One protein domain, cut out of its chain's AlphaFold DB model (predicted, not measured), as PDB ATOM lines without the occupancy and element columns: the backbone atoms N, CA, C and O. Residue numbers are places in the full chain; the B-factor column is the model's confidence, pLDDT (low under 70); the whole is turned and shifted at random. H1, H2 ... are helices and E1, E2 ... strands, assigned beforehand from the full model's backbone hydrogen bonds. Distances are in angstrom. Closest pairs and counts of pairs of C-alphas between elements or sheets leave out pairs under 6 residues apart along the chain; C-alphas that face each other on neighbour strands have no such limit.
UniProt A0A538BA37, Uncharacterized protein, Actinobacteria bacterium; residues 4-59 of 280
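Overview. This is residues 4 to 59 of the 280 residues of an uncharacterized protein of Actinobacteria bacterium (UniProt A0A538BA37). With little regular structure, the printed part has a small sheet of three strands at one end, a single short helix H1 well away from it, and a stretch, residues 8 to 23, of which 22 and 23 belong to H1, that stands free. The 56 residues hold H1, E1, E2 and E3 in that order, with 19 in named elements, class mixed; E1, E2 and E3 form an antiparallel meander, each strand beside the one before. It is loose, radius of gyration of the C-alphas 14.5 A, spanning 39 by 26 by 18 A.

Along the chain. H1 is residues 22 to 29, 10.8 A long, from C-alpha 22 at (-39.712, -11.298, -27.820). E1 is residues 40 to 43, 8.2 A; E2 48 to 51, 9.9 A; E3 56 to 58, 6.9 A, ending at C-alpha 58 (-50.369, -0.956, -50.320).

Arrangement. H1 is not on the sheet; its O i to N i+4 pairs are all within hydrogen-bond range. Hairpin E1 and E2 has N 41 and O 50 at 2.9 A; hairpin E2 and E3 has N 49 and O 57 at 2.9 A.

Size, cuts and confidence. The farthest C-alphas, Ala 13 and Gly 46, are 42.1 A apart. The printed part has no cut and no long link. Residues 11 to 20 have pLDDT under 70.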
ATOM      1  N   VAL A   4     -36.308   2.756 -36.117       83.44
ATOM      2  CA  VAL A   4     -37.612   3.439 -36.218       83.44
ATOM      3  C   VAL A   4     -38.496   3.278 -34.974       83.44
ATOM      4  O   VAL A   4     -39.440   4.033 -34.800       83.44
ATOM      5  N   MET A   5     -38.216   2.306 -34.102       79.81
ATOM      6  CA  MET A   5     -38.944   2.106 -32.844       79.81
ATOM      7  C   MET A   5     -38.266   2.768 -31.642       79.81
ATOM      8  O   MET A   5     -38.787   2.692 -30.531       79.81
ATOM      9  N   VAL A   6     -37.093   3.371 -31.833       82.06
ATOM     10  CA  VAL A   6     -36.455   4.173 -30.792       82.06
ATOM     11  C   VAL A   6     -37.219   5.498 -30.716       82.06
ATOM     12  O   VAL A   6     -37.352   6.164 -31.744       82.06
ATOM     13  N   PRO A   7     -37.786   5.861 -29.552       78.62
ATOM     14  CA  PRO A   7     -38.462   7.141 -29.404       78.62
ATOM     15  C   PRO A   7     -37.441   8.283 -29.493       78.62
ATOM     16  O   PRO A   7     -36.310   8.149 -29.023       78.62
ATOM     17  N   ASP A   8     -37.843   9.409 -30.086       82.94
ATOM     18  CA  ASP A   8     -36.959  10.580 -30.260       82.94
ATOM     19  C   ASP A   8     -36.711  11.321 -28.940       82.94
ATOM     20  O   ASP A   8     -35.758  12.085 -28.808       82.94
ATOM     21  N   GLN A   9     -37.581  11.090 -27.958       81.44
ATOM     22  CA  GLN A   9     -37.476  11.603 -26.601       81.44
ATOM     23  C   GLN A   9     -37.421  10.433 -25.615       81.44
ATOM     24  O   GLN A   9     -37.911   9.341 -25.930       81.44
ATOM     25  N   PRO A  10     -36.838  10.625 -24.417       77.44
ATOM     26  CA  PRO A  10     -36.937   9.643 -23.349       77.44
ATOM     27  C   PRO A  10     -38.395   9.243 -23.125       77.44
ATOM     28  O   PRO A  10     -39.295  10.079 -23.197       77.44
ATOM     29  N   LEU A  11     -38.623   7.959 -22.850       67.56
ATOM     30  CA  LEU A  11     -39.955   7.508 -22.466       67.56
ATOM     31  C   LEU A  11     -40.382   8.282 -21.208       67.56
ATOM     32  O   LEU A  11     -39.566   8.396 -20.286       67.56
ATOM     33  N   PRO A  12     -41.616   8.814 -21.157       60.44
ATOM     34  CA  PRO A  12     -42.115   9.458 -19.952       60.44
ATOM     35  C   PRO A  12     -42.015   8.488 -18.768       60.44
ATOM     36  O   PRO A  12     -42.159   7.269 -18.918       60.44
ATOM     37  N   ALA A  13     -41.718   9.030 -17.587       55.66
ATOM     38  CA  ALA A  13     -41.735   8.247 -16.358       55.66
ATOM     39  C   ALA A  13     -43.141   7.655 -16.156       55.66
ATOM     40  O   ALA A  13     -44.129   8.329 -16.420       55.66
ATOM     41  N   GLY A  14     -43.228   6.396 -15.718       52.91
ATOM     42  CA  GLY A  14     -44.518   5.705 -15.563       52.91
ATOM     43  C   GLY A  14     -45.004   4.957 -16.808       52.91
ATOM     44  O   GLY A  14     -46.165   4.575 -16.869       52.91
ATOM     45  N   LEU A  15     -44.147   4.703 -17.811       52.22
ATOM     46  CA  LEU A  15     -44.581   3.970 -19.002       52.22
ATOM     47  C   LEU A  15     -44.936   2.505 -18.697       52.22
ATOM     48  O   LEU A  15     -44.098   1.604 -18.658       52.22
ATOM     49  N   GLU A  16     -46.230   2.277 -18.570       58.38
ATOM     50  CA  GLU A  16     -46.880   0.986 -18.453       58.38
ATOM     51  C   GLU A  16     -47.509   0.590 -19.784       58.38
ATOM     52  O   GLU A  16     -48.713   0.694 -20.027       58.38
ATOM     53  N   ASN A  17     -46.656   0.115 -20.683       54.56
ATOM     54  CA  ASN A  17     -47.120  -0.687 -21.798       54.56
ATOM     55  C   ASN A  17     -46.844  -2.148 -21.482       54.56
ATOM     56  O   ASN A  17     -45.725  -2.519 -21.125       54.56
ATOM     57  N   VAL A  18     -47.884  -2.974 -21.617       57.94
ATOM     58  CA  VAL A  18     -47.735  -4.425 -21.697       57.94
ATOM     59  C   VAL A  18     -46.676  -4.684 -22.761       57.94
ATOM     60  O   VAL A  18     -46.828  -4.277 -23.915       57.94
ATOM     61  N   GLY A  19     -45.552  -5.258 -22.336       60.88
ATOM     62  CA  GLY A  19     -44.401  -5.449 -23.203       60.88
ATOM     63  C   GLY A  19     -44.790  -6.273 -24.422       60.88
ATOM     64  O   GLY A  19     -45.507  -7.269 -24.313       60.88
ATOM     65  N   VAL A  20     -44.304  -5.870 -25.590       68.25
ATOM     66  CA  VAL A  20     -44.449  -6.699 -26.782       68.25
ATOM     67  C   VAL A  20     -43.532  -7.913 -26.622       68.25
ATOM     68  O   VAL A  20     -42.376  -7.776 -26.217       68.25
ATOM     69  N   GLY A  21     -44.046  -9.114 -26.894       75.69
ATOM     70  CA  GLY A  21     -43.286 -10.356 -26.734       75.69
ATOM     71  C   GLY A  21     -41.994 -10.381 -27.563       75.69
ATOM     72  O   GLY A  21     -41.869  -9.699 -28.582       75.69
ATOM     73  N   GLY A  22     -41.023 -11.205 -27.156       81.62
ATOM     74  CA  GLY A  22     -39.712 -11.298 -27.820       81.62
ATOM     75  C   GLY A  22     -39.786 -11.612 -29.322       81.62
ATOM     76  O   GLY A  22     -38.979 -11.094 -30.099       81.62
ATOM     77  N   GLU A  23     -40.800 -12.380 -29.731       88.12
ATOM     78  CA  GLU A  23     -41.065 -12.748 -31.125       88.12
ATOM     79  C   GLU A  23     -41.281 -11.528 -32.025       88.12
ATOM     80  O   GLU A  23     -40.756 -11.480 -33.136       88.12
ATOM     81  N   PHE A  24     -41.977 -10.494 -31.545       88.62
ATOM     82  CA  PHE A  24     -42.187  -9.268 -32.314       88.62
ATOM     83  C   PHE A  24     -40.853  -8.622 -32.706       88.62
ATOM     84  O   PHE A  24     -40.607  -8.321 -33.877       88.62
ATOM     85  N   TYR A  25     -39.948  -8.469 -31.737       85.50
ATOM     86  CA  TYR A  25     -38.635  -7.874 -31.982       85.50
ATOM     87  C   TYR A  25     -37.744  -8.760 -32.849       85.50
ATOM     88  O   TYR A  25     -36.845  -8.257 -33.527       85.50
ATOM     89  N   GLU A  26     -37.927 -10.075 -32.793       88.75
ATOM     90  CA  GLU A  26     -37.254 -11.026 -33.673       88.75
ATOM     91  C   GLU A  26     -37.746 -10.898 -35.118       88.75
ATOM     92  O   GLU A  26     -36.927 -10.771 -36.029       88.75
ATOM     93  N   MET A  27     -39.063 -10.850 -35.337       90.44
ATOM     94  CA  MET A  27     -39.651 -10.664 -36.667       90.44
ATOM     95  C   MET A  27     -39.244  -9.328 -37.288       90.44
ATOM     96  O   MET A  27     -38.866  -9.295 -38.460       90.44
ATOM     97  N   ALA A  28     -39.234  -8.248 -36.503       89.25
ATOM     98  CA  ALA A  28     -38.776  -6.944 -36.971       89.25
ATOM     99  C   ALA A  28     -37.284  -6.958 -37.355       89.25
ATOM    100  O   ALA A  28     -36.914  -6.469 -38.419       89.25
ATOM    101  N   ARG A  29     -36.415  -7.591 -36.549       87.00
ATOM    102  CA  ARG A  29     -34.979  -7.736 -36.872       87.00
ATOM    103  C   ARG A  29     -34.720  -8.584 -38.115       87.00
ATOM    104  O   ARG A  29     -33.762  -8.321 -38.830       87.00
ATOM    105  N   ARG A  30     -35.559  -9.589 -38.375       91.50
ATOM    106  CA  ARG A  30     -35.476 -10.447 -39.567       91.50
ATOM    107  C   ARG A  30     -36.108  -9.825 -40.819       91.50
ATOM    108  O   ARG A  30     -36.185 -10.502 -41.837       91.50
ATOM    109  N   GLY A  31     -36.603  -8.587 -40.747       90.38
ATOM    110  CA  GLY A  31     -37.268  -7.919 -41.870       90.38
ATOM    111  C   GLY A  31     -38.639  -8.504 -42.224       90.38
ATOM    112  O   GLY A  31     -39.169  -8.207 -43.288       90.38
ATOM    113  N   ARG A  32     -39.231  -9.328 -41.345       93.31
ATOM    114  CA  ARG A  32     -40.583  -9.888 -41.530       93.31
ATOM    115  C   ARG A  32     -41.693  -8.916 -41.132       93.31
ATOM    116  O   ARG A  32     -42.840  -9.130 -41.500       93.31
ATOM    117  N   LEU A  33     -41.356  -7.879 -40.365       91.50
ATOM    118  CA  LEU A  33     -42.244  -6.775 -40.014       91.50
ATOM    119  C   LEU A  33     -41.597  -5.456 -40.427       91.50
ATOM    120  O   LEU A  33     -40.475  -5.163 -40.012       91.50
ATOM    121  N   ALA A  34     -42.331  -4.648 -41.189       89.62
ATOM    122  CA  ALA A  34     -41.979  -3.263 -41.459       89.62
ATOM    123  C   ALA A  34     -42.743  -2.357 -40.486       89.62
ATOM    124  O   ALA A  34     -43.963  -2.236 -40.561       89.62
ATOM    125  N   THR A  35     -42.027  -1.729 -39.559       89.56
ATOM    126  CA  THR A  35     -42.603  -0.795 -38.583       89.56
ATOM    127  C   THR A  35     -42.524   0.635 -39.105       89.56
ATOM    128  O   THR A  35     -41.480   1.043 -39.617       89.56
ATOM    129  N   ARG A  36     -43.599   1.410 -38.943       88.94
ATOM    130  CA  ARG A  36     -43.667   2.836 -39.292       88.94
ATOM    131  C   ARG A  36     -44.253   3.621 -38.120       88.94
ATOM    132  O   ARG A  36     -45.188   3.142 -37.488       88.94
ATOM    133  N   ARG A  37     -43.689   4.796 -37.834       89.31
ATOM    134  CA  ARG A  37     -44.256   5.785 -36.905       89.31
ATOM    135  C   ARG A  37     -45.023   6.801 -37.744       89.31
ATOM    136  O   ARG A  37     -44.414   7.721 -38.274       89.31
ATOM    137  N   ASP A  38     -46.306   6.544 -37.953       91.62
ATOM    138  CA  ASP A  38     -47.199   7.352 -38.785       91.62
ATOM    139  C   ASP A  38     -48.653   7.043 -38.406       91.62
ATOM    140  O   ASP A  38     -48.915   6.044 -37.729       91.62
ATOM    141  N   GLU A  39     -49.585   7.861 -38.875       93.50
ATOM    142  CA  GLU A  39     -51.020   7.683 -38.655       93.50
ATOM    143  C   GLU A  39     -51.731   7.357 -39.966       93.50
ATOM    144  O   GLU A  39     -51.320   7.784 -41.045       93.50
ATOM    145  N   LEU A  40     -52.804   6.571 -39.881       95.31
ATOM    146  CA  LEU A  40     -53.678   6.308 -41.018       95.31
ATOM    147  C   LEU A  40     -54.583   7.526 -41.238       95.31
ATOM    148  O   LEU A  40     -55.417   7.817 -40.386       95.31
ATOM    149  N   GLU A  41     -54.454   8.195 -42.382       96.44
ATOM    150  CA  GLU A  41     -55.258   9.377 -42.719       96.44
ATOM    151  C   GLU A  41     -56.531   9.000 -43.487       96.44
ATOM    152  O   GLU A  41     -57.627   9.432 -43.136       96.44
ATOM    153  N   ALA A  42     -56.412   8.177 -44.535       96.56
ATOM    154  CA  ALA A  42     -57.560   7.813 -45.366       96.56
ATOM    155  C   ALA A  42     -57.383   6.481 -46.104       96.56
ATOM    156  O   ALA A  42     -56.275   6.070 -46.455       96.56
ATOM    157  N   PHE A  43     -58.508   5.842 -46.430       96.88
ATOM    158  CA  PHE A  43     -58.559   4.768 -47.422       96.88
ATOM    159  C   PHE A  43     -58.722   5.389 -48.809       96.88
ATOM    160  O   PHE A  43     -59.696   6.095 -49.062       96.88
ATOM    161  N   LEU A  44     -57.783   5.123 -49.718       94.06
ATOM    162  CA  LEU A  44     -57.785   5.719 -51.061       94.06
ATOM    163  C   LEU A  44     -58.609   4.913 -52.083       94.06
ATOM    164  O   LEU A  44     -58.654   5.273 -53.258       94.06
ATOM    165  N   GLY A  45     -59.253   3.828 -51.645       85.62
ATOM    166  CA  GLY A  45     -59.863   2.834 -52.524       85.62
ATOM    167  C   GLY A  45     -58.829   1.874 -53.126       85.62
ATOM    168  O   GLY A  45     -57.622   2.128 -53.112       85.62
ATOM    169  N   GLY A  46     -59.306   0.734 -53.632       88.50
ATOM    170  CA  GLY A  46     -58.432  -0.361 -54.060       88.50
ATOM    171  C   GLY A  46     -57.655  -0.957 -52.883       88.50
ATOM    172  O   GLY A  46     -58.225  -1.192 -51.821       88.50
ATOM    173  N   ASP A  47     -56.357  -1.177 -53.073       93.75
ATOM    174  CA  ASP A  47     -55.437  -1.788 -52.111       93.75
ATOM    175  C   ASP A  47     -54.558  -0.752 -51.397       93.75
ATOM    176  O   ASP A  47     -53.442  -1.074 -51.006       93.75
ATOM    177  N   ARG A  48     -54.983   0.519 -51.270       96.44
ATOM    178  CA  ARG A  48     -54.107   1.599 -50.774       96.44
ATOM    179  C   ARG A  48     -54.680   2.420 -49.633       96.44
ATOM    180  O   ARG A  48     -55.845   2.814 -49.627       96.44
ATOM    181  N   VAL A  49     -53.779   2.790 -48.730       96.88
ATOM    182  CA  VAL A  49     -54.020   3.752 -47.655       96.88
ATOM    183  C   VAL A  49     -53.104   4.968 -47.780       96.88
ATOM    184  O   VAL A  49     -51.967   4.858 -48.253       96.88
ATOM    185  N   LEU A  50     -53.616   6.124 -47.363       96.94
ATOM    186  CA  LEU A  50     -52.880   7.367 -47.164       96.94
ATOM    187  C   LEU A  50     -52.471   7.466 -45.698       96.94
ATOM    188  O   LEU A  50     -53.285   7.234 -44.804       96.94
ATOM    189  N   LEU A  51     -51.212   7.802 -45.473       97.00
ATOM    190  CA  LEU A  51     -50.662   8.100 -44.164       97.00
ATOM    191  C   LEU A  51     -50.607   9.616 -43.965       97.00
ATOM    192  O   LEU A  51     -50.410  10.334 -44.945       97.00
ATOM    193  N   ALA A  52     -50.689  10.079 -42.718       96.81
ATOM    194  CA  ALA A  52     -50.691  11.504 -42.369       96.81
ATOM    195  C   ALA A  52     -49.424  12.251 -42.829       96.81
ATOM    196  O   ALA A  52     -49.453  13.450 -43.100       96.81
ATOM    197  N   SER A  53     -48.302  11.544 -42.989       95.38
ATOM    198  CA  SER A  53     -47.090  12.086 -43.624       95.38
ATOM    199  C   SER A  53     -47.223  12.374 -45.134       95.38
ATOM    200  O   SER A  53     -46.268  12.833 -45.762       95.38
ATOM    201  N   GLY A  54     -48.366  12.054 -45.749       95.88
ATOM    202  CA  GLY A  54     -48.594  12.033 -47.197       95.88
ATOM    203  C   GLY A  54     -48.150  10.730 -47.877       95.88
ATOM    204  O   GLY A  54     -48.329  10.558 -49.089       95.88
ATOM    205  N   GLY A  55     -47.564   9.793 -47.124       94.94
ATOM    206  CA  GLY A  55     -47.121   8.497 -47.631       94.94
ATOM    207  C   GLY A  55     -48.281   7.618 -48.105       94.94
ATOM    208  O   GLY A  55     -49.371   7.646 -47.549       94.94
ATOM    209  N   ARG A  56     -48.045   6.781 -49.120       95.50
ATOM    210  CA  ARG A  56     -49.028   5.789 -49.591       95.50
ATOM    211  C   ARG A  56     -48.512   4.381 -49.351       95.50
ATOM    212  O   ARG A  56     -47.364   4.084 -49.689       95.50
ATOM    213  N   LEU A  57     -49.356   3.512 -48.808       95.25
ATOM    214  CA  LEU A  57     -49.017   2.118 -48.525       95.25
ATOM    215  C   LEU A  57     -50.022   1.190 -49.206       95.25
ATOM    216  O   LEU A  57     -51.218   1.457 -49.171       95.25
ATOM    217  N   ALA A  58     -49.520   0.123 -49.832       95.56
ATOM    218  CA  ALA A  58     -50.369  -0.956 -50.320       95.56
ATOM    219  C   ALA A  58     -50.710  -1.909 -49.163       95.56
ATOM    220  O   ALA A  58     -49.814  -2.287 -48.403       95.56
ATOM    221  N   ALA A  59     -51.981  -2.268 -49.014       94.50
ATOM    222  CA  ALA A  59     -52.487  -3.155 -47.981       94.50
ATOM    223  C   ALA A  59     -53.745  -3.889 -48.470       94.50
ATOM    224  O   ALA A  59     -54.779  -3.270 -48.710       94.50
TER     225      ALA A  59